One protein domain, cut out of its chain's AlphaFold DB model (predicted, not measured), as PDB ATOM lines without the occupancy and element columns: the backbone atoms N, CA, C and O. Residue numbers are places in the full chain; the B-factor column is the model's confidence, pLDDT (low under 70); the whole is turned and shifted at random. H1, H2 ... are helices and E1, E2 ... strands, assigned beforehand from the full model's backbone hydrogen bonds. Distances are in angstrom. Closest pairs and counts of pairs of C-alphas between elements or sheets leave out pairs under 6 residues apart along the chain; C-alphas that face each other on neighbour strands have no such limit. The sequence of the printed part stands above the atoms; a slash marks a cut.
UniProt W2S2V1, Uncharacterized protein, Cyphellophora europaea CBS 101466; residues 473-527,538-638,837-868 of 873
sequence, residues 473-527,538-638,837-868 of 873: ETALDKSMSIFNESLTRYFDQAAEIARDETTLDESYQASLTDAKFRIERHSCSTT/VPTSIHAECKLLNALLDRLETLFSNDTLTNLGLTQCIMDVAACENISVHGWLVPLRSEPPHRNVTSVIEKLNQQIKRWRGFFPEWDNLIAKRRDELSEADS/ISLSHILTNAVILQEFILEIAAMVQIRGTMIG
ATOM      1  N   GLU A 473     -28.966  55.537  24.277       63.72
ATOM      2  CA  GLU A 473     -28.145  54.771  23.318       63.72
ATOM      3  C   GLU A 473     -27.270  55.668  22.417       63.72
ATOM      4  O   GLU A 473     -26.257  55.226  21.886       63.72
ATOM      5  N   THR A 474     -27.624  56.947  22.263       60.78
ATOM      6  CA  THR A 474     -26.859  57.952  21.503       60.78
ATOM      7  C   THR A 474     -25.659  58.528  22.262       60.78
ATOM      8  O   THR A 474     -24.746  59.057  21.622       60.78
ATOM      9  N   ALA A 475     -25.635  58.437  23.596       58.34
ATOM     10  CA  ALA A 475     -24.505  58.845  24.436       58.34
ATOM     11  C   ALA A 475     -23.506  57.695  24.672       58.34
ATOM     12  O   ALA A 475     -22.317  57.933  24.907       58.34
ATOM     13  N   LEU A 476     -23.991  56.452  24.587       65.19
ATOM     14  CA  LEU A 476     -23.236  55.231  24.839       65.19
ATOM     15  C   LEU A 476     -22.388  54.820  23.624       65.19
ATOM     16  O   LEU A 476     -22.802  54.006  22.799       65.19
ATOM     17  N   ASP A 477     -21.167  55.347  23.522       64.94
ATOM     18  CA  ASP A 477     -20.220  54.876  22.509       64.94
ATOM     19  C   ASP A 477     -19.619  53.518  22.876       64.94
ATOM     20  O   ASP A 477     -18.555  53.415  23.486       64.94
ATOM     21  N   LYS A 478     -20.292  52.461  22.431       68.25
ATOM     22  CA  LYS A 478     -19.812  51.083  22.516       68.25
ATOM     23  C   LYS A 478     -18.636  50.759  21.580       68.25
ATOM     24  O   LYS A 478     -18.272  49.590  21.466       68.25
ATOM     25  N   SER A 479     -18.046  51.736  20.884       71.00
ATOM     26  CA  SER A 479     -16.915  51.487  19.988       71.00
ATOM     27  C   SER A 479     -15.743  50.818  20.710       71.00
ATOM     28  O   SER A 479     -15.222  51.326  21.710       71.00
ATOM     29  N   MET A 480     -15.232  49.748  20.092       76.69
ATOM     30  CA  MET A 480     -13.943  49.128  20.415       76.69
ATOM     31  C   MET A 480     -12.801  50.140  20.609       76.69
ATOM     32  O   MET A 480     -11.867  49.854  21.350       76.69
ATOM     33  N   SER A 481     -12.852  51.322  19.975       79.75
ATOM     34  CA  SER A 481     -11.805  52.341  20.112       79.75
ATOM     35  C   SER A 481     -11.738  52.944  21.519       79.75
ATOM     36  O   SER A 481     -10.661  52.949  22.107       79.75
ATOM     37  N   ILE A 482     -12.861  53.419  22.081       78.19
ATOM     38  CA  ILE A 482     -12.881  54.019  23.433       78.19
ATOM     39  C   ILE A 482     -12.636  52.949  24.501       78.19
ATOM     40  O   ILE A 482     -11.959  53.199  25.501       78.19
ATOM     41  N   PHE A 483     -13.133  51.734  24.267       80.56
ATOM     42  CA  PHE A 483     -12.888  50.594  25.139       80.56
ATOM     43  C   PHE A 483     -11.398  50.219  25.197       80.56
ATOM     44  O   PHE A 483     -10.826  50.156  26.284       80.56
ATOM     45  N   ASN A 484     -10.744  50.063  24.040       85.75
ATOM     46  CA  ASN A 484      -9.310  49.778  23.968       85.75
ATOM     47  C   ASN A 484      -8.471  50.926  24.550       85.75
ATOM     48  O   ASN A 484      -7.560  50.660  25.324       85.75
ATOM     49  N   GLU A 485      -8.802  52.188  24.252       87.69
ATOM     50  CA  GLU A 485      -8.134  53.358  24.843       87.69
ATOM     51  C   GLU A 485      -8.237  53.357  26.379       87.69
ATOM     52  O   GLU A 485      -7.275  53.672  27.079       87.69
ATOM     53  N   SER A 486      -9.392  52.955  26.917       86.25
ATOM     54  CA  SER A 486      -9.608  52.841  28.361       86.25
ATOM     55  C   SER A 486      -8.805  51.697  28.981       86.25
ATOM     56  O   SER A 486      -8.228  51.888  30.048       86.25
ATOM     57  N   LEU A 487      -8.697  50.544  28.309       89.88
ATOM     58  CA  LEU A 487      -7.823  49.451  28.747       89.88
ATOM     59  C   LEU A 487      -6.343  49.860  28.706       89.88
ATOM     60  O   LEU A 487      -5.648  49.675  29.701       89.88
ATOM     61  N   THR A 488      -5.869  50.482  27.619       91.25
ATOM     62  CA  THR A 488      -4.497  51.015  27.525       91.25
ATOM     63  C   THR A 488      -4.207  52.001  28.657       91.25
ATOM     64  O   THR A 488      -3.199  51.848  29.338       91.25
ATOM     65  N   ARG A 489      -5.131  52.929  28.947       90.81
ATOM     66  CA  ARG A 489      -5.016  53.869  30.074       90.81
ATOM     67  C   ARG A 489      -4.847  53.160  31.425       90.81
ATOM     68  O   ARG A 489      -4.054  53.628  32.237       90.81
ATOM     69  N   TYR A 490      -5.549  52.052  31.672       92.19
ATOM     70  CA  TYR A 490      -5.354  51.264  32.897       92.19
ATOM     71  C   TYR A 490      -3.995  50.544  32.921       92.19
ATOM     72  O   TYR A 490      -3.332  50.553  33.955       92.19
ATOM     73  N   PHE A 491      -3.531  49.975  31.802       91.56
ATOM     74  CA  PHE A 491      -2.192  49.370  31.728       91.56
ATOM     75  C   PHE A 491      -1.072  50.396  31.945       91.56
ATOM     76  O   PHE A 491      -0.167  50.144  32.742       91.56
ATOM     77  N   ASP A 492      -1.171  51.577  31.326       91.50
ATOM     78  CA  ASP A 492      -0.256  52.697  31.565       91.50
ATOM     79  C   ASP A 492      -0.258  53.085  33.056       91.50
ATOM     80  O   ASP A 492       0.801  53.195  33.678       91.50
ATOM     81  N   GLN A 493      -1.443  53.215  33.669       90.62
ATOM     82  CA  GLN A 493      -1.580  53.516  35.098       90.62
ATOM     83  C   GLN A 493      -0.985  52.423  36.005       90.62
ATOM     84  O   GLN A 493      -0.390  52.765  37.026       90.62
ATOM     85  N   ALA A 494      -1.070  51.139  35.649       89.94
ATOM     86  CA  ALA A 494      -0.435  50.057  36.408       89.94
ATOM     87  C   ALA A 494       1.103  50.059  36.261       89.94
ATOM     88  O   ALA A 494       1.817  49.876  37.251       89.94
ATOM     89  N   ALA A 495       1.625  50.318  35.058       89.44
ATOM     90  CA  ALA A 495       3.064  50.369  34.766       89.44
ATOM     91  C   ALA A 495       3.770  51.626  35.327       89.44
ATOM     92  O   ALA A 495       4.998  51.660  35.475       89.44
ATOM     93  N   GLU A 496       3.017  52.671  35.678       87.75
ATOM     94  CA  GLU A 496       3.539  53.827  36.416       87.75
ATOM     95  C   GLU A 496       3.926  53.498  37.868       87.75
ATOM     96  O   GLU A 496       4.835  54.144  38.405       87.75
ATOM     97  N   ILE A 497       3.280  52.500  38.488       85.62
ATOM     98  CA  ILE A 497       3.478  52.139  39.901       85.62
ATOM     99  C   ILE A 497       4.790  51.377  40.098       85.62
ATOM    100  O   ILE A 497       5.620  51.797  40.903       85.62
ATOM    101  N   ALA A 498       4.998  50.301  39.338       82.50
ATOM    102  CA  ALA A 498       6.247  49.544  39.289       82.50
ATOM    103  C   ALA A 498       6.421  48.905  37.906       82.50
ATOM    104  O   ALA A 498       5.451  48.416  37.322       82.50
ATOM    105  N   ARG A 499       7.648  48.926  37.380       71.69
ATOM    106  CA  ARG A 499       7.967  48.480  36.014       71.69
ATOM    107  C   ARG A 499       8.562  47.076  35.983       71.69
ATOM    108  O   ARG A 499       9.774  46.917  35.869       71.69
ATOM    109  N   ASP A 500       7.686  46.082  36.002       76.75
ATOM    110  CA  ASP A 500       7.998  44.716  35.584       76.75
ATOM    111  C   ASP A 500       6.861  44.188  34.703       76.75
ATOM    112  O   ASP A 500       5.745  43.971  35.166       76.75
ATOM    113  N   GLU A 501       7.155  44.002  33.418       67.50
ATOM    114  CA  GLU A 501       6.192  43.531  32.419       67.50
ATOM    115  C   GLU A 501       5.760  42.078  32.685       67.50
ATOM    116  O   GLU A 501       4.616  41.719  32.415       67.50
ATOM    117  N   THR A 502       6.634  41.252  33.274       75.19
ATOM    118  CA  THR A 502       6.369  39.816  33.455       75.19
ATOM    119  C   THR A 502       5.364  39.538  34.569       75.19
ATOM    120  O   THR A 502       4.372  38.847  34.336       75.19
ATOM    121  N   THR A 503       5.534  40.137  35.752       77.06
ATOM    122  CA  THR A 503       4.531  40.011  36.826       77.06
ATOM    123  C   THR A 503       3.242  40.785  36.541       77.06
ATOM    124  O   THR A 503       2.190  40.387  37.035       77.06
ATOM    125  N   LEU A 504       3.270  41.853  35.728       84.00
ATOM    126  CA  LEU A 504       2.045  42.525  35.266       84.00
ATOM    127  C   LEU A 504       1.186  41.604  34.384       84.00
ATOM    128  O   LEU A 504      -0.022  41.511  34.615       84.00
ATOM    129  N   ASP A 505       1.791  40.890  33.429       85.12
ATOM    130  CA  ASP A 505       1.083  39.914  32.587       85.12
ATOM    131  C   ASP A 505       0.490  38.762  33.421       85.12
ATOM    132  O   ASP A 505      -0.677  38.399  33.237       85.12
ATOM    133  N   GLU A 506       1.247  38.209  34.376       86.62
ATOM    134  CA  GLU A 506       0.766  37.118  35.240       86.62
ATOM    135  C   GLU A 506      -0.386  37.560  36.162       86.62
ATOM    136  O   GLU A 506      -1.439  36.905  36.181       86.62
ATOM    137  N   SER A 507      -0.258  38.707  36.845       86.94
ATOM    138  CA  SER A 507      -1.349  39.309  37.631       86.94
ATOM    139  C   SER A 507      -2.586  39.603  36.775       86.94
ATOM    140  O   SER A 507      -3.719  39.427  37.241       86.94
ATOM    141  N   TYR A 508      -2.415  40.001  35.510       91.06
ATOM    142  CA  TYR A 508      -3.543  40.254  34.613       91.06
ATOM    143  C   TYR A 508      -4.276  38.968  34.199       91.06
ATOM    144  O   TYR A 508      -5.509  38.934  34.216       91.06
ATOM    145  N   GLN A 509      -3.562  37.879  33.893       89.38
ATOM    146  CA  GLN A 509      -4.197  36.587  33.575       89.38
ATOM    147  C   GLN A 509      -4.935  35.981  34.782       89.38
ATOM    148  O   GLN A 509      -6.016  35.397  34.622       89.38
ATOM    149  N   ALA A 510      -4.405  36.167  35.997       87.94
ATOM    150  CA  ALA A 510      -5.122  35.844  37.230       87.94
ATOM    151  C   ALA A 510      -6.398  36.700  37.366       87.94
ATOM    152  O   ALA A 510      -7.497  36.157  37.492       87.94
ATOM    153  N   SER A 511      -6.274  38.022  37.210       90.81
ATOM    154  CA  SER A 511      -7.390  38.976  37.293       90.81
ATOM    155  C   SER A 511      -8.507  38.694  36.278       90.81
ATOM    156  O   SER A 511      -9.685  38.774  36.625       90.81
ATOM    157  N   LEU A 512      -8.178  38.299  35.039       91.25
ATOM    158  CA  LEU A 512      -9.156  37.875  34.023       91.25
ATOM    159  C   LEU A 512      -9.915  36.607  34.433       91.25
ATOM    160  O   LEU A 512     -11.128  36.507  34.219       91.25
ATOM    161  N   THR A 513      -9.212  35.644  35.031       90.81
ATOM    162  CA  THR A 513      -9.806  34.392  35.522       90.81
ATOM    163  C   THR A 513     -10.775  34.669  36.676       90.81
ATOM    164  O   THR A 513     -11.899  34.158  36.684       90.81
ATOM    165  N   ASP A 514     -10.377  35.543  37.600       87.38
ATOM    166  CA  ASP A 514     -11.179  35.972  38.743       87.38
ATOM    167  C   ASP A 514     -12.396  36.804  38.330       87.38
ATOM    168  O   ASP A 514     -13.507  36.529  38.781       87.38
ATOM    169  N   ALA A 515     -12.221  37.802  37.457       90.44
ATOM    170  CA  ALA A 515     -13.304  38.653  36.968       90.44
ATOM    171  C   ALA A 515     -14.403  37.826  36.288       90.44
ATOM    172  O   ALA A 515     -15.590  38.000  36.578       90.44
ATOM    173  N   LYS A 516     -14.006  36.852  35.463       89.38
ATOM    174  CA  LYS A 516     -14.925  35.880  34.871       89.38
ATOM    175  C   LYS A 516     -15.656  35.051  35.925       89.38
ATOM    176  O   LYS A 516     -16.876  34.940  35.858       89.38
ATOM    177  N   PHE A 517     -14.944  34.500  36.905       88.25
ATOM    178  CA  PHE A 517     -15.551  33.687  37.963       88.25
ATOM    179  C   PHE A 517     -16.509  34.490  38.861       88.25
ATOM    180  O   PHE A 517     -17.551  33.971  39.262       88.25
ATOM    181  N   ARG A 518     -16.189  35.764  39.137       87.75
ATOM    182  CA  ARG A 518     -17.056  36.718  39.851       87.75
ATOM    183  C   ARG A 518     -18.361  36.958  39.087       87.75
ATOM    184  O   ARG A 518     -19.418  36.896  39.708       87.75
ATOM    185  N   ILE A 519     -18.299  37.180  37.769       86.62
ATOM    186  CA  ILE A 519     -19.484  37.364  36.914       86.62
ATOM    187  C   ILE A 519     -20.299  36.067  36.826       86.62
ATOM    188  O   ILE A 519     -21.478  36.085  37.153       86.62
ATOM    189  N   GLU A 520     -19.680  34.924  36.496       86.38
ATOM    190  CA  GLU A 520     -20.370  33.620  36.392       86.38
ATOM    191  C   GLU A 520     -21.078  33.188  37.695       86.38
ATOM    192  O   GLU A 520     -21.992  32.361  37.656       86.38
ATOM    193  N   ARG A 521     -20.669  33.737  38.848       82.62
ATOM    194  CA  ARG A 521     -21.296  33.524  40.162       82.62
ATOM    195  C   ARG A 521     -22.165  34.680  40.653       82.62
ATOM    196  O   ARG A 521     -22.747  34.555  41.733       82.62
ATOM    197  N   HIS A 522     -22.253  35.798  39.934       82.50
ATOM    198  CA  HIS A 522     -23.043  36.934  40.395       82.50
ATOM    199  C   HIS A 522     -24.530  36.580  40.387       82.50
ATOM    200  O   HIS A 522     -25.023  35.853  39.519       82.50
ATOM    201  N   SER A 523     -25.278  37.109  41.355       73.31
ATOM    202  CA  SER A 523     -26.703  36.786  41.477       73.31
ATOM    203  C   SER A 523     -27.508  37.206  40.233       73.31
ATOM    204  O   SER A 523     -28.546  36.600  39.965       73.31
ATOM    205  N   CYS A 524     -27.020  38.173  39.434       74.94
ATOM    206  CA  CYS A 524     -27.644  38.578  38.166       74.94
ATOM    207  C   CYS A 524     -27.797  37.382  37.216       74.94
ATOM    208  O   CYS A 524     -28.919  37.015  36.856       74.94
ATOM    209  N   SER A 525     -26.683  36.719  36.896       66.19
ATOM    210  CA  SER A 525     -26.603  35.646  35.900       66.19
ATOM    211  C   SER A 525     -27.420  34.412  36.298       66.19
ATOM    212  O   SER A 525     -27.897  33.671  35.443       66.19
ATOM    213  N   THR A 526     -27.647  34.219  37.604       59.50
ATOM    214  CA  THR A 526     -28.582  33.207  38.120       59.50
ATOM    215  C   THR A 526     -30.039  33.625  37.878       59.50
ATOM    216  O   THR A 526     -30.811  32.863  37.291       59.50
ATOM    217  N   THR A 527     -30.422  34.849  38.271       52.88
ATOM    218  CA  THR A 527     -31.802  35.364  38.118       52.88
ATOM    219  C   THR A 527     -32.255  35.497  36.661       52.88
ATOM    220  O   THR A 527     -33.438  35.335  36.374       52.88
ATOM    221  N   VAL A 538     -32.711  48.837  29.327       65.88
ATOM    222  CA  VAL A 538     -31.948  50.055  29.046       65.88
ATOM    223  C   VAL A 538     -30.769  50.092  30.032       65.88
ATOM    224  O   VAL A 538     -30.998  49.911  31.234       65.88
ATOM    225  N   PRO A 539     -29.516  50.237  29.567       71.62
ATOM    226  CA  PRO A 539     -28.358  50.207  30.450       71.62
ATOM    227  C   PRO A 539     -28.406  51.398  31.410       71.62
ATOM    228  O   PRO A 539     -28.677  52.526  31.002       71.62
ATOM    229  N   THR A 540     -28.147  51.152  32.695       84.12
ATOM    230  CA  THR A 540     -28.166  52.204  33.722       84.12
ATOM    231  C   THR A 540     -26.775  52.440  34.298       84.12
ATOM    232  O   THR A 540     -26.081  51.496  34.673       84.12
ATOM    233  N   SER A 541     -26.351  53.701  34.341       86.50
ATOM    234  CA  SER A 541     -25.094  54.148  34.952       86.50
ATOM    235  C   SER A 541     -25.320  54.607  36.393       86.50
ATOM    236  O   SER A 541     -26.455  54.787  36.842       86.50
ATOM    237  N   ILE A 542     -24.230  54.822  37.135       87.50
ATOM    238  CA  ILE A 542     -24.280  55.507  38.429       87.50
ATOM    239  C   ILE A 542     -24.175  57.017  38.180       87.50
ATOM    240  O   ILE A 542     -23.161  57.491  37.675       87.50
ATOM    241  N   HIS A 543     -25.197  57.771  38.581       87.25
ATOM    242  CA  HIS A 543     -25.232  59.231  38.475       87.25
ATOM    243  C   HIS A 543     -24.111  59.879  39.314       87.25
ATOM    244  O   HIS A 543     -23.910  59.501  40.472       87.25
ATOM    245  N   ALA A 544     -23.438  60.913  38.793       81.69
ATOM    246  CA  ALA A 544     -22.256  61.529  39.420       81.69
ATOM    247  C   ALA A 544     -22.464  61.974  40.890       81.69
ATOM    248  O   ALA A 544     -21.616  61.732  41.746       81.69
ATOM    249  N   GLU A 545     -23.623  62.558  41.220       83.81
ATOM    250  CA  GLU A 545     -24.017  62.932  42.600       83.81
ATOM    251  C   GLU A 545     -24.400  61.746  43.527       83.81
ATOM    252  O   GLU A 545     -25.026  61.943  44.571       83.81
ATOM    253  N   CYS A 546     -24.106  60.491  43.174       91.06
ATOM    254  CA  CYS A 546     -24.439  59.342  44.019       91.06
ATOM    255  C   CYS A 546     -23.661  59.388  45.350       91.06
ATOM    256  O   CYS A 546     -22.433  59.256  45.359       91.06
ATOM    257  N   LYS A 547     -24.376  59.547  46.481       92.06
ATOM    258  CA  LYS A 547     -23.797  59.617  47.841       92.06
ATOM    259  C   LYS A 547     -22.828  58.462  48.119       92.06
ATOM    260  O   LYS A 547     -21.712  58.694  48.574       92.06
ATOM    261  N   LEU A 548     -23.261  57.231  47.830       94.06
ATOM    262  CA  LEU A 548     -22.511  56.014  48.143       94.06
ATOM    263  C   LEU A 548     -21.227  55.905  47.318       94.06
ATOM    264  O   LEU A 548     -20.166  55.657  47.881       94.06
ATOM    265  N   LEU A 549     -21.305  56.151  46.004       92.62
ATOM    266  CA  LEU A 549     -20.119  56.153  45.145       92.62
ATOM    267  C   LEU A 549     -19.126  57.230  45.596       92.62
ATOM    268  O   LEU A 549     -17.945  56.936  45.734       92.62
ATOM    269  N   ASN A 550     -19.593  58.442  45.911       93.38
ATOM    270  CA  ASN A 550     -18.709  59.496  46.407       93.38
ATOM    271  C   ASN A 550     -18.069  59.147  47.758       93.38
ATOM    272  O   ASN A 550     -16.883  59.401  47.918       93.38
ATOM    273  N   ALA A 551     -18.779  58.498  48.686       94.62
ATOM    274  CA  ALA A 551     -18.193  58.040  49.950       94.62
ATOM    275  C   ALA A 551     -17.148  56.915  49.769       94.62
ATOM    276  O   ALA A 551     -16.196  56.834  50.544       94.62
ATOM    277  N   LEU A 552     -17.289  56.071  48.741       95.38
ATOM    278  CA  LEU A 552     -16.263  55.092  48.357       95.38
ATOM    279  C   LEU A 552     -15.058  55.775  47.687       95.38
ATOM    280  O   LEU A 552     -13.919  55.440  48.000       95.38
ATOM    281  N   LEU A 553     -15.291  56.766  46.820       94.62
ATOM    282  CA  LEU A 553     -14.230  57.560  46.187       94.62
ATOM    283  C   LEU A 553     -13.468  58.423  47.206       94.62
ATOM    284  O   LEU A 553     -12.250  58.503  47.112       94.62
ATOM    285  N   ASP A 554     -14.144  58.974  48.222       94.38
ATOM    286  CA  ASP A 554     -13.520  59.673  49.360       94.38
ATOM    287  C   ASP A 554     -12.495  58.784  50.075       94.38
ATOM    288  O   ASP A 554     -11.436  59.260  50.471       94.38
ATOM    289  N   ARG A 555     -12.787  57.484  50.213       93.81
ATOM    290  CA  ARG A 555     -11.866  56.517  50.823       93.81
ATOM    291  C   ARG A 555     -10.818  55.971  49.877       93.81
ATOM    292  O   ARG A 555      -9.728  55.644  50.334       93.81
ATOM    293  N   LEU A 556     -11.111  55.899  48.582       95.06
ATOM    294  CA  LEU A 556     -10.109  55.525  47.588       95.06
ATOM    295  C   LEU A 556      -9.057  56.635  47.464       95.06
ATOM    296  O   LEU A 556      -7.874  56.351  47.354       95.06
ATOM    297  N   GLU A 557      -9.467  57.896  47.577       94.56
ATOM    298  CA  GLU A 557      -8.573  59.055  47.542       94.56
ATOM    299  C   GLU A 557      -7.620  59.115  48.755       94.56
ATOM    300  O   GLU A 557      -6.513  59.639  48.637       94.56
ATOM    301  N   THR A 558      -7.985  58.486  49.883       92.19
ATOM    302  CA  THR A 558      -7.129  58.322  51.075       92.19
ATOM    303  C   THR A 558      -6.396  56.975  51.158       92.19
ATOM    304  O   THR A 558      -5.919  56.639  52.240       92.19
ATOM    305  N   LEU A 559      -6.276  56.200  50.064       93.12
ATOM    306  CA  LEU A 559      -5.735  54.823  50.058       93.12
ATOM    307  C   LEU A 559      -4.482  54.640  50.938       93.12
ATOM    308  O   LEU A 559      -4.490  53.825  51.854       93.12
ATOM    309  N   PHE A 560      -3.425  55.423  50.705       90.38
ATOM    310  CA  PHE A 560      -2.141  55.293  51.415       90.38
ATOM    311  C   PHE A 560      -2.177  55.719  52.893       90.38
ATOM    312  O   PHE A 560      -1.204  55.494  53.609       90.38
ATOM    313  N   SER A 561      -3.288  56.312  53.337       89.25
ATOM    314  CA  SER A 561      -3.567  56.692  54.725       89.25
ATOM    315  C   SER A 561      -4.545  55.743  55.424       89.25
ATOM    316  O   SER A 561      -4.835  55.950  56.606       89.25
ATOM    317  N   ASN A 562      -5.094  54.750  54.716       89.56
ATOM    318  CA  ASN A 562      -6.044  53.771  55.239       89.56
ATOM    319  C   ASN A 562      -5.337  52.468  55.633       89.56
ATOM    320  O   ASN A 562      -4.438  51.998  54.940       89.56
ATOM    321  N   ASP A 563      -5.854  51.821  56.671       86.19
ATOM    322  CA  ASP A 563      -5.454  50.478  57.082       86.19
ATOM    323  C   ASP A 563      -5.648  49.470  55.915       86.19
ATOM    324  O   ASP A 563      -6.632  49.516  55.169       86.19
ATOM    325  N   THR A 564      -4.724  48.524  55.756       86.19
ATOM    326  CA  THR A 564      -4.625  47.563  54.639       86.19
ATOM    327  C   THR A 564      -5.912  46.763  54.445       86.19
ATOM    328  O   THR A 564      -6.397  46.596  53.324       86.19
ATOM    329  N   LEU A 565      -6.528  46.322  55.548       85.12
ATOM    330  CA  LEU A 565      -7.814  45.619  55.528       85.12
ATOM    331  C   LEU A 565      -8.956  46.503  54.988       85.12
ATOM    332  O   LEU A 565      -9.824  46.011  54.264       85.12
ATOM    333  N   THR A 566      -8.926  47.812  55.261       90.25
ATOM    334  CA  THR A 566      -9.876  48.780  54.693       90.25
ATOM    335  C   THR A 566      -9.689  48.904  53.187       90.25
ATOM    336  O   THR A 566     -10.675  48.859  52.456       90.25
ATOM    337  N   ASN A 567      -8.450  48.968  52.695       92.88
ATOM    338  CA  ASN A 567      -8.180  49.037  51.257       92.88
ATOM    339  C   ASN A 567      -8.575  47.752  50.518       92.88
ATOM    340  O   ASN A 567      -9.175  47.828  49.442       92.88
ATOM    341  N   LEU A 568      -8.334  46.576  51.109       90.31
ATOM    342  CA  LEU A 568      -8.802  45.293  50.569       90.31
ATOM    343  C   LEU A 568     -10.337  45.213  50.534       90.31
ATOM    344  O   LEU A 568     -10.899  44.801  49.519       90.31
ATOM    345  N   GLY A 569     -11.025  45.649  51.595       90.06
ATOM    346  CA  GLY A 569     -12.490  45.708  51.638       90.06
ATOM    347  C   GLY A 569     -13.088  46.725  50.658       90.06
ATOM    348  O   GLY A 569     -14.106  46.447  50.025       90.06
ATOM    349  N   LEU A 570     -12.445  47.883  50.496       94.75
ATOM    350  CA  LEU A 570     -12.885  48.981  49.633       94.75
ATOM    351  C   LEU A 570     -12.789  48.609  48.156       94.75
ATOM    352  O   LEU A 570     -13.774  48.704  47.424       94.75
ATOM    353  N   THR A 571     -11.613  48.148  47.736       94.62
ATOM    354  CA  THR A 571     -11.378  47.713  46.356       94.62
ATOM    355  C   THR A 571     -12.262  46.514  46.008       94.62
ATOM    356  O   THR A 571     -12.887  46.518  44.951       94.62
ATOM    357  N   GLN A 572     -12.463  45.568  46.938       92.44
ATOM    358  CA  GLN A 572     -13.449  44.491  46.782       92.44
ATOM    359  C   GLN A 572     -14.875  45.026  46.560       92.44
ATOM    360  O   GLN A 572     -15.542  44.569  45.637       92.44
ATOM    361  N   CYS A 573     -15.339  46.010  47.342       93.62
ATOM    362  CA  CYS A 573     -16.671  46.599  47.151       93.62
ATOM    363  C   CYS A 573     -16.824  47.268  45.782       93.62
ATOM    364  O   CYS A 573     -17.866  47.118  45.150       93.62
ATOM    365  N   ILE A 574     -15.794  47.972  45.301       94.56
ATOM    366  CA  ILE A 574     -15.808  48.579  43.963       94.56
ATOM    367  C   ILE A 574     -15.892  47.488  42.883       94.56
ATOM    368  O   ILE A 574     -16.697  47.614  41.959       94.56
ATOM    369  N   MET A 575     -15.163  46.377  43.039       93.50
ATOM    370  CA  MET A 575     -15.266  45.226  42.134       93.50
ATOM    371  C   MET A 575     -16.618  44.498  42.221       93.50
ATOM    372  O   MET A 575     -17.081  43.971  41.212       93.50
ATOM    373  N   ASP A 576     -17.289  44.501  43.376       91.69
ATOM    374  CA  ASP A 576     -18.629  43.916  43.544       91.69
ATOM    375  C   ASP A 576     -19.735  44.785  42.914       91.69
ATOM    376  O   ASP A 576     -20.710  44.243  42.384       91.69
ATOM    377  N   VAL A 577     -19.573  46.118  42.898       91.88
ATOM    378  CA  VAL A 577     -20.388  47.022  42.058       91.88
ATOM    379  C   VAL A 577     -20.093  46.752  40.581       91.88
ATOM    380  O   VAL A 577     -21.018  46.567  39.790       91.88
ATOM    381  N   ALA A 578     -18.810  46.663  40.213       91.31
ATOM    382  CA  ALA A 578     -18.378  46.435  38.837       91.31
ATOM    383  C   ALA A 578     -18.806  45.065  38.285       91.31
ATOM    384  O   ALA A 578     -18.997  44.949  37.083       91.31
ATOM    385  N   ALA A 579     -19.025  44.047  39.121       90.75
ATOM    386  CA  ALA A 579     -19.522  42.733  38.699       90.75
ATOM    387  C   ALA A 579     -21.040  42.689  38.413       90.75
ATOM    388  O   ALA A 579     -21.528  41.702  37.865       90.75
ATOM    389  N   CYS A 580     -21.812  43.720  38.782       88.38
ATOM    390  CA  CYS A 580     -23.269  43.691  38.655       88.38
ATOM    391  C   CYS A 580     -23.743  44.047  37.235       88.38
ATOM    392  O   CYS A 580     -23.660  45.203  36.824       88.38
ATOM    393  N   GLU A 581     -24.324  43.082  36.514       85.00
ATOM    394  CA  GLU A 581     -24.889  43.261  35.159       85.00
ATOM    395  C   GLU A 581     -25.932  44.392  35.059       85.00
ATOM    396  O   GLU A 581     -26.133  44.962  33.991       85.00
ATOM    397  N   ASN A 582     -26.609  44.728  36.166       83.25
ATOM    398  CA  ASN A 582     -27.619  45.791  36.209       83.25
ATOM    399  C   ASN A 582     -27.027  47.210  36.338       83.25
ATOM    400  O   ASN A 582     -27.793  48.165  36.332       83.25
ATOM    401  N   ILE A 583     -25.704  47.359  36.472       86.88
ATOM    402  CA  ILE A 583     -24.994  48.648  36.474       86.88
ATOM    403  C   ILE A 583     -23.998  48.609  35.322       86.88
ATOM    404  O   ILE A 583     -23.144  47.724  35.294       86.88
ATOM    405  N   SER A 584     -24.072  49.542  34.377       87.00
ATOM    406  CA  SER A 584     -23.096  49.617  33.287       87.00
ATOM    407  C   SER A 584     -21.753  50.171  33.773       87.00
ATOM    408  O   SER A 584     -21.723  51.000  34.680       87.00
ATOM    409  N   VAL A 585     -20.634  49.750  33.171       87.62
ATOM    410  CA  VAL A 585     -19.290  50.297  33.477       87.62
ATOM    411  C   VAL A 585     -19.096  51.739  32.988       87.62
ATOM    412  O   VAL A 585     -18.198  52.450  33.449       87.62
ATOM    413  N   HIS A 586     -19.933  52.177  32.047       85.06
ATOM    414  CA  HIS A 586     -19.864  53.497  31.428       85.06
ATOM    415  C   HIS A 586     -20.303  54.612  32.397       85.06
ATOM    416  O   HIS A 586     -21.196  54.435  33.226       85.06
ATOM    417  N   GLY A 587     -19.626  55.758  32.320       80.31
ATOM    418  CA  GLY A 587     -19.788  56.930  33.190       80.31
ATOM    419  C   GLY A 587     -18.857  56.952  34.412       80.31
ATOM    420  O   GLY A 587     -18.407  58.024  34.814       80.31
ATOM    421  N   TRP A 588     -18.508  55.792  34.988       87.50
ATOM    422  CA  TRP A 588     -17.774  55.729  36.268       87.50
ATOM    423  C   TRP A 588     -16.498  54.863  36.272       87.50
ATOM    424  O   TRP A 588     -15.606  55.128  37.084       87.50
ATOM    425  N   LEU A 589     -16.373  53.896  35.351       88.44
ATOM    426  CA  LEU A 589     -15.115  53.196  35.027       88.44
ATOM    427  C   LEU A 589     -14.637  53.534  33.605       88.44
ATOM    428  O   LEU A 589     -13.457  53.815  33.402       88.44
ATOM    429  N   VAL A 590     -15.544  53.522  32.625       86.25
ATOM    430  CA  VAL A 590     -15.280  53.878  31.218       86.25
ATOM    431  C   VAL A 590     -15.892  55.262  30.931       86.25
ATOM    432  O   VAL A 590     -17.034  55.494  31.332       86.25
ATOM    433  N   PRO A 591     -15.177  56.209  30.293       79.25
ATOM    434  CA  PRO A 591     -15.687  57.560  30.047       79.25
ATOM    435  C   PRO A 591     -16.802  57.596  28.987       79.25
ATOM    436  O   PRO A 591     -16.747  56.883  27.988       79.25
ATOM    437  N   LEU A 592     -17.788  58.477  29.184       74.88
ATOM    438  CA  LEU A 592     -18.840  58.773  28.204       74.88
ATOM    439  C   LEU A 592     -18.382  59.834  27.190       74.88
ATOM    440  O   LEU A 592     -17.560  60.696  27.494       74.88
ATOM    441  N   ARG A 593     -18.952  59.804  25.977       63.28
ATOM    442  CA  ARG A 593     -18.488  60.603  24.823       63.28
ATOM    443  C   ARG A 593     -18.631  62.126  24.952       63.28
ATOM    444  O   ARG A 593     -18.023  62.840  24.159       63.28
ATOM    445  N   SER A 594     -19.498  62.619  25.841       55.62
ATOM    446  CA  SER A 594     -19.992  64.009  25.796       55.62
ATOM    447  C   SER A 594     -20.217  64.673  27.164       55.62
ATOM    448  O   SER A 594     -20.772  65.771  27.216       55.62
ATOM    449  N   GLU A 595     -19.808  64.039  28.262       57.56
ATOM    450  CA  GLU A 595     -19.946  64.606  29.610       57.56
ATOM    451  C   GLU A 595     -18.668  65.342  30.049       57.56
ATOM    452  O   GLU A 595     -17.568  64.980  29.620       57.56
ATOM    453  N   PRO A 596     -18.772  66.385  30.895       59.91
ATOM    454  CA  PRO A 596     -17.597  66.993  31.511       59.91
ATOM    455  C   PRO A 596     -16.924  66.002  32.483       59.91
ATOM    456  O   PRO A 596     -17.560  65.047  32.930       59.91
ATOM    457  N   PRO A 597     -15.645  66.212  32.852       63.34
ATOM    458  CA  PRO A 597     -14.914  65.306  33.739       63.34
ATOM    459  C   PRO A 597     -15.481  65.323  35.170       63.34
ATOM    460  O   PRO A 597     -15.040  66.080  36.037       63.34
ATOM    461  N   HIS A 598     -16.474  64.470  35.414       72.81
ATOM    462  CA  HIS A 598     -17.018  64.178  36.734       72.81
ATOM    463  C   HIS A 598     -16.068  63.276  37.539       72.81
ATOM    464  O   HIS A 598     -15.322  62.469  36.982       72.81
ATOM    465  N   ARG A 599     -16.104  63.401  38.872       85.81
ATOM    466  CA  ARG A 599     -15.277  62.595  39.781       85.81
ATOM    467  C   ARG A 599     -15.688  61.123  39.700       85.81
ATOM    468  O   ARG A 599     -16.801  60.761  40.071       85.81
ATOM    469  N   ASN A 600     -14.768  60.290  39.236       88.50
ATOM    470  CA  ASN A 600     -14.956  58.863  38.979       88.50
ATOM    471  C   ASN A 600     -13.709  58.056  39.398       88.50
ATOM    472  O   ASN A 600     -12.715  58.627  39.858       88.50
ATOM    473  N   VAL A 601     -13.744  56.727  39.247       90.69
ATOM    474  CA  VAL A 601     -12.665  55.840  39.728       90.69
ATOM    475  C   VAL A 601     -11.332  56.140  39.030       90.69
ATOM    476  O   VAL A 601     -10.307  56.254  39.701       90.69
ATOM    477  N   THR A 602     -11.340  56.363  37.712       89.25
ATOM    478  CA  THR A 602     -10.133  56.702  36.932       89.25
ATOM    479  C   THR A 602      -9.499  58.024  37.361       89.25
ATOM    480  O   THR A 602      -8.276  58.090  37.486       89.25
ATOM    481  N   SER A 603     -10.299  59.052  37.672       90.50
ATOM    482  CA  SER A 603      -9.791  60.338  38.182       90.50
ATOM    483  C   SER A 603      -9.130  60.227  39.564       90.50
ATOM    484  O   SER A 603      -8.185  60.960  39.857       90.50
ATOM    485  N   VAL A 604      -9.584  59.296  40.413       92.19
ATOM    486  CA  VAL A 604      -8.966  59.046  41.725       92.19
ATOM    487  C   VAL A 604      -7.695  58.208  41.577       92.19
ATOM    488  O   VAL A 604      -6.687  58.543  42.194       92.19
ATOM    489  N   ILE A 605      -7.685  57.193  40.706       93.44
ATOM    490  CA  ILE A 605      -6.463  56.437  40.369       93.44
ATOM    491  C   ILE A 605      -5.375  57.378  39.829       93.44
ATOM    492  O   ILE A 605      -4.227  57.292  40.259       93.44
ATOM    493  N   GLU A 606      -5.723  58.335  38.961       91.56
ATOM    494  CA  GLU A 606      -4.749  59.307  38.454       91.56
ATOM    495  C   GLU A 606      -4.132  60.153  39.585       91.56
ATOM    496  O   GLU A 606      -2.910  60.313  39.636       91.56
ATOM    497  N   LYS A 607      -4.943  60.632  40.543       92.06
ATOM    498  CA  LYS A 607      -4.449  61.336  41.741       92.06
ATOM    499  C   LYS A 607      -3.508  60.468  42.583       92.06
ATOM    500  O   LYS A 607      -2.468  60.958  43.020       92.06
ATOM    501  N   LEU A 608      -3.834  59.192  42.794       93.56
ATOM    502  CA  LEU A 608      -2.989  58.256  43.547       93.56
ATOM    503  C   LEU A 608      -1.655  57.994  42.824       93.56
ATOM    504  O   LEU A 608      -0.594  58.056  43.446       93.56
ATOM    505  N   ASN A 609      -1.674  57.826  41.499       92.19
ATOM    506  CA  ASN A 609      -0.455  57.734  40.691       92.19
ATOM    507  C   ASN A 609       0.384  59.020  40.758       92.19
ATOM    508  O   ASN A 609       1.613  58.950  40.789       92.19
ATOM    509  N   GLN A 610      -0.239  60.200  40.829       91.56
ATOM    510  CA  GLN A 610       0.477  61.459  41.061       91.56
ATOM    511  C   GLN A 610       1.138  61.522  42.454       91.56
ATOM    512  O   GLN A 610       2.178  62.169  42.580       91.56
ATOM    513  N   GLN A 611       0.608  60.836  43.476       89.69
ATOM    514  CA  GLN A 611       1.281  60.678  44.777       89.69
ATOM    515  C   GLN A 611       2.480  59.719  44.671       89.69
ATOM    516  O   GLN A 611       3.591  60.096  45.048       89.69
ATOM    517  N   ILE A 612       2.311  58.545  44.046       89.00
ATOM    518  CA  ILE A 612       3.410  57.585  43.811       89.00
ATOM    519  C   ILE A 612       4.552  58.224  43.009       89.00
ATOM    520  O   ILE A 612       5.717  58.080  43.375       89.00
ATOM    521  N   LYS A 613       4.245  59.005  41.965       87.88
ATOM    522  CA  LYS A 613       5.245  59.753  41.177       87.88
ATOM    523  C   LYS A 613       6.084  60.712  42.031       87.88
ATOM    524  O   LYS A 613       7.255  60.913  41.715       87.88
ATOM    525  N   ARG A 614       5.528  61.277  43.113       87.62
ATOM    526  CA  ARG A 614       6.289  62.090  44.081       87.62
ATOM    527  C   ARG A 614       7.222  61.200  44.907       87.62
ATOM    528  O   ARG A 614       8.414  61.482  44.955       87.62
ATOM    529  N   TRP A 615       6.729  60.103  45.488       84.88
ATOM    530  CA  TRP A 615       7.555  59.176  46.286       84.88
ATOM    531  C   TRP A 615       8.671  58.507  45.481       84.88
ATOM    532  O   TRP A 615       9.800  58.444  45.960       84.88
ATOM    533  N   ARG A 616       8.421  58.128  44.225       84.31
ATOM    534  CA  ARG A 616       9.438  57.624  43.284       84.31
ATOM    535  C   ARG A 616      10.544  58.648  42.976       84.31
ATOM    536  O   ARG A 616      11.643  58.264  42.594       84.31
ATOM    537  N   GLY A 617      10.279  59.944  43.174       83.00
ATOM    538  CA  GLY A 617      11.287  61.009  43.128       83.00
ATOM    539  C   GLY A 617      12.134  61.142  44.403       83.00
ATOM    540  O   GLY A 617      13.235  61.681  44.337       83.00
ATOM    541  N   PHE A 618      11.650  60.641  45.546       81.81
ATOM    542  CA  PHE A 618      12.386  60.604  46.818       81.81
ATOM    543  C   PHE A 618      13.129  59.273  47.042       81.81
ATOM    544  O   PHE A 618      14.193  59.269  47.655       81.81
ATOM    545  N   PHE A 619      12.600  58.160  46.524       83.00
ATOM    546  CA  PHE A 619      13.156  56.811  46.674       83.00
ATOM    547  C   PHE A 619      13.657  56.270  45.319       83.00
ATOM    548  O   PHE A 619      12.859  55.740  44.544       83.00
ATOM    549  N   PRO A 620      14.967  56.369  45.006       72.81
ATOM    550  CA  PRO A 620      15.494  56.043  43.675       72.81
ATOM    551  C   PRO A 620      15.450  54.548  43.314       72.81
ATOM    552  O   PRO A 620      15.564  54.213  42.139       72.81
ATOM    553  N   GLU A 621      15.255  53.658  44.292       82.69
ATOM    554  CA  GLU A 621      15.116  52.204  44.096       82.69
ATOM    555  C   GLU A 621      13.665  51.708  44.278       82.69
ATOM    556  O   GLU A 621      13.428  50.558  44.637       82.69
ATOM    557  N   TRP A 622      12.673  52.576  44.045       84.62
ATOM    558  CA  TRP A 622      11.247  52.275  44.237       84.62
ATOM    559  C   TRP A 622      10.779  50.962  43.582       84.62
ATOM    560  O   TRP A 622      10.086  50.176  44.225       84.62
ATOM    561  N   ASP A 623      11.178  50.685  42.337       84.31
ATOM    562  CA  ASP A 623      10.792  49.448  41.644       84.31
ATOM    563  C   ASP A 623      11.360  48.192  42.342       84.31
ATOM    564  O   ASP A 623      10.639  47.208  42.499       84.31
ATOM    565  N   ASN A 624      12.597  48.249  42.858       83.56
ATOM    566  CA  ASN A 624      13.207  47.163  43.642       83.56
ATOM    567  C   ASN A 624      12.465  46.944  44.972       83.56
ATOM    568  O   ASN A 624      12.299  45.809  45.415       83.56
ATOM    569  N   LEU A 625      12.019  48.032  45.614       82.69
ATOM    570  CA  LEU A 625      11.262  47.984  46.867       82.69
ATOM    571  C   LEU A 625       9.878  47.347  46.672       82.69
ATOM    572  O   LEU A 625       9.461  46.551  47.513       82.69
ATOM    573  N   ILE A 626       9.185  47.649  45.568       83.50
ATOM    574  CA  ILE A 626       7.912  46.998  45.219       83.50
ATOM    575  C   ILE A 626       8.127  45.521  44.858       83.50
ATOM    576  O   ILE A 626       7.365  44.681  45.333       83.50
ATOM    577  N   ALA A 627       9.169  45.191  44.084       82.69
ATOM    578  CA  ALA A 627       9.505  43.808  43.741       82.69
ATOM    579  C   ALA A 627       9.769  42.967  45.002       82.69
ATOM    580  O   ALA A 627       9.017  42.031  45.272       82.69
ATOM    581  N   LYS A 628      10.709  43.393  45.864       82.38
ATOM    582  CA  LYS A 628      10.981  42.716  47.143       82.38
ATOM    583  C   LYS A 628       9.718  42.595  48.002       82.38
ATOM    584  O   LYS A 628       9.519  41.585  48.669       82.38
ATOM    585  N   ARG A 629       8.843  43.608  47.999       82.50
ATOM    586  CA  ARG A 629       7.601  43.559  48.778       82.50
ATOM    587  C   ARG A 629       6.586  42.557  48.221       82.50
ATOM    588  O   ARG A 629       5.888  41.926  49.010       82.50
ATOM    589  N   ARG A 630       6.508  42.375  46.899       80.75
ATOM    590  CA  ARG A 630       5.734  41.288  46.274       80.75
ATOM    591  C   ARG A 630       6.327  39.919  46.625       80.75
ATOM    592  O   ARG A 630       5.564  39.039  47.022       80.75
ATOM    593  N   ASP A 631       7.653  39.777  46.593       78.88
ATOM    594  CA  ASP A 631       8.344  38.544  47.000       78.88
ATOM    595  C   ASP A 631       8.009  38.179  48.460       78.88
ATOM    596  O   ASP A 631       7.471  37.098  48.706       78.88
ATOM    597  N   GLU A 632       8.199  39.112  49.407       78.88
ATOM    598  CA  GLU A 632       7.861  38.963  50.838       78.88
ATOM    599  C   GLU A 632       6.411  38.498  51.067       78.88
ATOM    600  O   GLU A 632       6.149  37.651  51.924       78.88
ATOM    601  N   LEU A 633       5.457  39.051  50.307       75.56
ATOM    602  CA  LEU A 633       4.041  38.687  50.391       75.56
ATOM    603  C   LEU A 633       3.772  37.278  49.837       75.56
ATOM    604  O   LEU A 633       2.948  36.558  50.400       75.56
ATOM    605  N   SER A 634       4.472  36.875  48.773       74.38
ATOM    606  CA  SER A 634       4.319  35.560  48.135       74.38
ATOM    607  C   SER A 634       4.963  34.421  48.942       74.38
ATOM    608  O   SER A 634       4.342  33.370  49.138       74.38
ATOM    609  N   GLU A 635       6.164  34.635  49.492       67.81
ATOM    610  CA  GLU A 635       6.849  33.645  50.329       67.81
ATOM    611  C   GLU A 635       6.044  33.360  51.602       67.81
ATOM    612  O   GLU A 635       5.864  32.198  51.979       67.81
ATOM    613  N   ALA A 636       5.507  34.405  52.237       58.84
ATOM    614  CA  ALA A 636       4.729  34.278  53.463       58.84
ATOM    615  C   ALA A 636       3.387  33.542  53.267       58.84
ATOM    616  O   ALA A 636       2.957  32.836  54.179       58.84
ATOM    617  N   ASP A 637       2.764  33.636  52.086       56.59
ATOM    618  CA  ASP A 637       1.571  32.844  51.742       56.59
ATOM    619  C   ASP A 637       1.934  31.350  51.628       56.59
ATOM    620  O   ASP A 637       1.304  30.493  52.256       56.59
ATOM    621  N   SER A 638       3.052  31.045  50.951       52.66
ATOM    622  CA  SER A 638       3.579  29.676  50.803       52.66
ATOM    623  C   SER A 638       4.053  29.033  52.119       52.66
ATOM    624  O   SER A 638       4.008  27.811  52.271       52.66
ATOM    625  N   ILE A 837       3.284  57.074  58.981       76.50
ATOM    626  CA  ILE A 837       2.998  55.800  58.309       76.50
ATOM    627  C   ILE A 837       4.309  55.204  57.791       76.50
ATOM    628  O   ILE A 837       5.152  55.929  57.264       76.50
ATOM    629  N   SER A 838       4.505  53.891  57.931       83.00
ATOM    630  CA  SER A 838       5.736  53.242  57.474       83.00
ATOM    631  C   SER A 838       5.814  53.134  55.949       83.00
ATOM    632  O   SER A 838       4.810  52.921  55.260       83.00
ATOM    633  N   LEU A 839       7.034  53.173  55.407       82.62
ATOM    634  CA  LEU A 839       7.272  52.869  53.995       82.62
ATOM    635  C   LEU A 839       6.770  51.458  53.625       82.62
ATOM    636  O   LEU A 839       6.213  51.284  52.545       82.62
ATOM    637  N   SER A 840       6.874  50.469  54.524       82.19
ATOM    638  CA  SER A 840       6.306  49.126  54.313       82.19
ATOM    639  C   SER A 840       4.790  49.131  54.063       82.19
ATOM    640  O   SER A 840       4.319  48.406  53.185       82.19
ATOM    641  N   HIS A 841       4.028  49.966  54.776       84.75
ATOM    642  CA  HIS A 841       2.583  50.114  54.596       84.75
ATOM    643  C   HIS A 841       2.263  50.823  53.271       84.75
ATOM    644  O   HIS A 841       1.428  50.350  52.500       84.75
ATOM    645  N   ILE A 842       2.991  51.898  52.935       88.00
ATOM    646  CA  ILE A 842       2.818  52.616  51.658       88.00
ATOM    647  C   ILE A 842       3.129  51.705  50.457       88.00
ATOM    648  O   ILE A 842       2.348  51.672  49.508       88.00
ATOM    649  N   LEU A 843       4.207  50.912  50.510       87.00
ATOM    650  CA  LEU A 843       4.542  49.927  49.469       87.00
ATOM    651  C   LEU A 843       3.480  48.817  49.366       87.00
ATOM    652  O   LEU A 843       3.112  48.423  48.263       87.00
ATOM    653  N   THR A 844       2.941  48.347  50.496       87.56
ATOM    654  CA  THR A 844       1.859  47.341  50.511       87.56
ATOM    655  C   THR A 844       0.584  47.888  49.861       87.56
ATOM    656  O   THR A 844      -0.008  47.232  49.005       87.56
ATOM    657  N   ASN A 845       0.203  49.126  50.182       90.94
ATOM    658  CA  ASN A 845      -0.931  49.805  49.556       90.94
ATOM    659  C   ASN A 845      -0.683  50.150  48.074       90.94
ATOM    660  O   ASN A 845      -1.627  50.133  47.287       90.94
ATOM    661  N   ALA A 846       0.566  50.390  47.657       90.81
ATOM    662  CA  ALA A 846       0.919  50.561  46.245       90.81
ATOM    663  C   ALA A 846       0.766  49.255  45.444       90.81
ATOM    664  O   ALA A 846       0.232  49.292  44.336       90.81
ATOM    665  N   VAL A 847       1.136  48.101  46.018       89.62
ATOM    666  CA  VAL A 847       0.842  46.782  45.424       89.62
ATOM    667  C   VAL A 847      -0.672  46.560  45.326       89.62
ATOM    668  O   VAL A 847      -1.159  46.202  44.259       89.62
ATOM    669  N   ILE A 848      -1.443  46.857  46.382       90.62
ATOM    670  CA  ILE A 848      -2.918  46.752  46.348       90.62
ATOM    671  C   ILE A 848      -3.525  47.643  45.255       90.62
ATOM    672  O   ILE A 848      -4.469  47.217  44.590       90.62
ATOM    673  N   LEU A 849      -2.994  48.851  45.036       94.19
ATOM    674  CA  LEU A 849      -3.434  49.724  43.946       94.19
ATOM    675  C   LEU A 849      -3.102  49.135  42.568       94.19
ATOM    676  O   LEU A 849      -3.954  49.167  41.683       94.19
ATOM    677  N   GLN A 850      -1.902  48.575  42.388       92.12
ATOM    678  CA  GLN A 850      -1.481  47.972  41.122       92.12
ATOM    679  C   GLN A 850      -2.355  46.762  40.754       92.12
ATOM    680  O   GLN A 850      -2.892  46.720  39.647       92.12
ATOM    681  N   GLU A 851      -2.591  45.842  41.696       91.44
ATOM    682  CA  GLU A 851      -3.518  44.720  41.489       91.44
ATOM    683  C   GLU A 851      -4.957  45.207  41.251       91.44
ATOM    684  O   GLU A 851      -5.646  44.685  40.381       91.44
ATOM    685  N   PHE A 852      -5.421  46.246  41.957       94.62
ATOM    686  CA  PHE A 852      -6.769  46.794  41.767       94.62
ATOM    687  C   PHE A 852      -6.980  47.418  40.377       94.62
ATOM    688  O   PHE A 852      -8.053  47.259  39.797       94.62
ATOM    689  N   ILE A 853      -5.968  48.082  39.810       94.75
ATOM    690  CA  ILE A 853      -6.023  48.602  38.435       94.75
ATOM    691  C   ILE A 853      -6.143  47.444  37.427       94.75
ATOM    692  O   ILE A 853      -6.952  47.524  36.498       94.75
ATOM    693  N   LEU A 854      -5.405  46.347  37.636       93.19
ATOM    694  CA  LEU A 854      -5.505  45.140  36.808       93.19
ATOM    695  C   LEU A 854      -6.850  44.413  36.993       93.19
ATOM    696  O   LEU A 854      -7.438  43.987  35.999       93.19
ATOM    697  N   GLU A 855      -7.390  44.340  38.216       93.94
ATOM    698  CA  GLU A 855      -8.742  43.828  38.493       93.94
ATOM    699  C   GLU A 855      -9.814  44.640  37.741       93.94
ATOM    700  O   GLU A 855     -10.717  44.045  37.145       93.94
ATOM    701  N   ILE A 856      -9.709  45.977  37.706       94.44
ATOM    702  CA  ILE A 856     -10.623  46.836  36.929       94.44
ATOM    703  C   ILE A 856     -10.482  46.567  35.428       94.44
ATOM    704  O   ILE A 856     -11.494  46.319  34.772       94.44
ATOM    705  N   ALA A 857      -9.262  46.591  34.880       93.88
ATOM    706  CA  ALA A 857      -9.029  46.349  33.454       93.88
ATOM    707  C   ALA A 857      -9.571  44.973  33.021       93.88
ATOM    708  O   ALA A 857     -10.279  44.864  32.017       93.88
ATOM    709  N   ALA A 858      -9.334  43.944  33.836       93.56
ATOM    710  CA  ALA A 858      -9.828  42.595  33.603       93.56
ATOM    711  C   ALA A 858     -11.360  42.524  33.663       93.56
ATOM    712  O   ALA A 858     -11.984  41.928  32.786       93.56
ATOM    713  N   MET A 859     -11.990  43.167  34.651       92.81
ATOM    714  CA  MET A 859     -13.451  43.245  34.752       92.81
ATOM    715  C   MET A 859     -14.061  43.967  33.549       92.81
ATOM    716  O   MET A 859     -15.008  43.456  32.956       92.81
ATOM    717  N   VAL A 860     -13.488  45.098  33.130       90.94
ATOM    718  CA  VAL A 860     -13.910  45.825  31.925       90.94
ATOM    719  C   VAL A 860     -13.791  44.921  30.688       90.94
ATOM    720  O   VAL A 860     -14.778  44.775  29.964       90.94
ATOM    721  N   GLN A 861     -12.662  44.220  30.493       90.75
ATOM    722  CA  GLN A 861     -12.471  43.277  29.379       90.75
ATOM    723  C   GLN A 861     -13.494  42.123  29.384       90.75
ATOM    724  O   GLN A 861     -14.098  41.819  28.348       90.75
ATOM    725  N   ILE A 862     -13.711  41.465  30.529       90.69
ATOM    726  CA  ILE A 862     -14.656  40.343  30.616       90.69
ATOM    727  C   ILE A 862     -16.100  40.825  30.423       90.69
ATOM    728  O   ILE A 862     -16.859  40.186  29.695       90.69
ATOM    729  N   ARG A 863     -16.493  41.973  30.986       86.69
ATOM    730  CA  ARG A 863     -17.846  42.515  30.788       86.69
ATOM    731  C   ARG A 863     -18.113  42.918  29.340       86.69
ATOM    732  O   ARG A 863     -19.158  42.555  28.798       86.69
ATOM    733  N   GLY A 864     -17.153  43.567  28.679       83.44
ATOM    734  CA  GLY A 864     -17.252  43.880  27.252       83.44
ATOM    735  C   GLY A 864     -17.438  42.635  26.378       83.44
ATOM    736  O   GLY A 864     -18.225  42.662  25.435       83.44
ATOM    737  N   THR A 865     -16.790  41.518  26.732       83.75
ATOM    738  CA  THR A 865     -16.864  40.257  25.968       83.75
ATOM    739  C   THR A 865     -18.027  39.330  26.348       83.75
ATOM    740  O   THR A 865     -18.434  38.529  25.509       83.75
ATOM    741  N   MET A 866     -18.582  39.419  27.565       81.12
ATOM    742  CA  MET A 866     -19.670  38.539  28.036       81.12
ATOM    743  C   MET A 866     -21.058  39.195  28.088       81.12
ATOM    744  O   MET A 866     -22.049  38.483  27.942       81.12
ATOM    745  N   ILE A 867     -21.152  40.513  28.308       75.19
ATOM    746  CA  ILE A 867     -22.423  41.218  28.601       75.19
ATOM    747  C   ILE A 867     -22.844  42.164  27.455       75.19
ATOM    748  O   ILE A 867     -23.987  42.610  27.408       75.19
ATOM    749  N   GLY A 868     -21.968  42.425  26.475       69.94
ATOM    750  CA  GLY A 868     -22.309  43.232  25.293       69.94
ATOM    751  C   GLY A 868     -22.292  44.746  25.537       69.94
ATOM    752  O   GLY A 868     -23.022  45.496  24.886       69.94
TER     753      GLY A 868
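This is residues 473 to 527, 538 to 638 and 837 to 868 of the 873 residues of an uncharacterized protein of Cyphellophora europaea CBS 101466 (UniProt W2S2V1). A long helix, H8, runs through the middle of a helical bundle, with H1 and H5 packed nearly side by side with it and H2 crossing it steeply. H4 packs on H5 and H6 packs on H1, H7 lies across one end of H8, and the long stretch 579 to 600 loops about the opposite end. The printed part has 188 residues, with eight named helices and one strand in the order H1, H2, H3, E1, H4, H5, H6, H7, H8, and its class is mostly helix. It is compact, with a radius of gyration of the C-alphas of 16.7 A, and spans 48 by 36 by 30 A.

Find C-alpha 480 at (-13.943, 49.128, 20.415); from there H1 runs 26.3 A to residue 497. H2, residues 501 to 520, covers 28.6 A, and H3 is residues 523 to 527. After the cut come strand E1, residues 540 to 542, which pairs with no named strand, and H4, residues 547 to 557. H5 is residues 564 to 578, 21.0 A; H6, residues 601 to 618, 26.5 A; H7, residues 622 to 638, 24.8 A. H8 starts at C-alpha 839, (7.272, 52.869, 53.995), and ends 40.1 A away at C-alpha 866, (-19.670, 38.539, 28.036).

Begin at H8, the hub, which touches four helices. H1 touches it at a shallow tilt of 15 degrees, opposite ways, with C-alphas 494 and 850 closest at 5.3 A. H5 touches it at a shallow tilt of 11 degrees, the same way, closest at C-alphas 571 and 852, 6.6 A. With residues 507 to 516 alone, H2 touches H8 at a steep tilt of 55 degrees; C-alphas 512 and 858 are closest, 4.8 A apart. H7 touches H8 with residues 625 to 630 alone, about perpendicular at 79 degrees, closest at C-alphas 626 and 843, 6.2 A. H4 and H5 form a helical hairpin, closest at C-alphas 552 and 570, 7.1 A. H6 touches H4, closest at C-alphas 557 and 604, 5.8 A, and H1, at C-alphas 497 and 612, 6.7 A. H1, H4, H5, H6 and H8 make the bundle, a group of helices set together. H3 is close to but not clearly touching H2, with C-alphas 519 and 525 closest at 7.4 A. The closest C-alphas of E1 and H4, 542 and 549, are 7.9 A apart. Every O i to N i+4 pair is within hydrogen-bond range in H2, H3, H4, H5, H7 and H8; H1 and H6 each have 13 of 14.

The C-alphas farthest apart, of Thr 527 and Pro 620, are 51.9 A apart. Residues 528 to 537 and 639 to 836 are not printed; the C-alpha gaps are 17.3 A and 27.2 A. H5 to H6 is a long link of 22 residues. Confidence is under 70 in 21 residues, among them 473 to 478, 593 to 597 and 635 to 638.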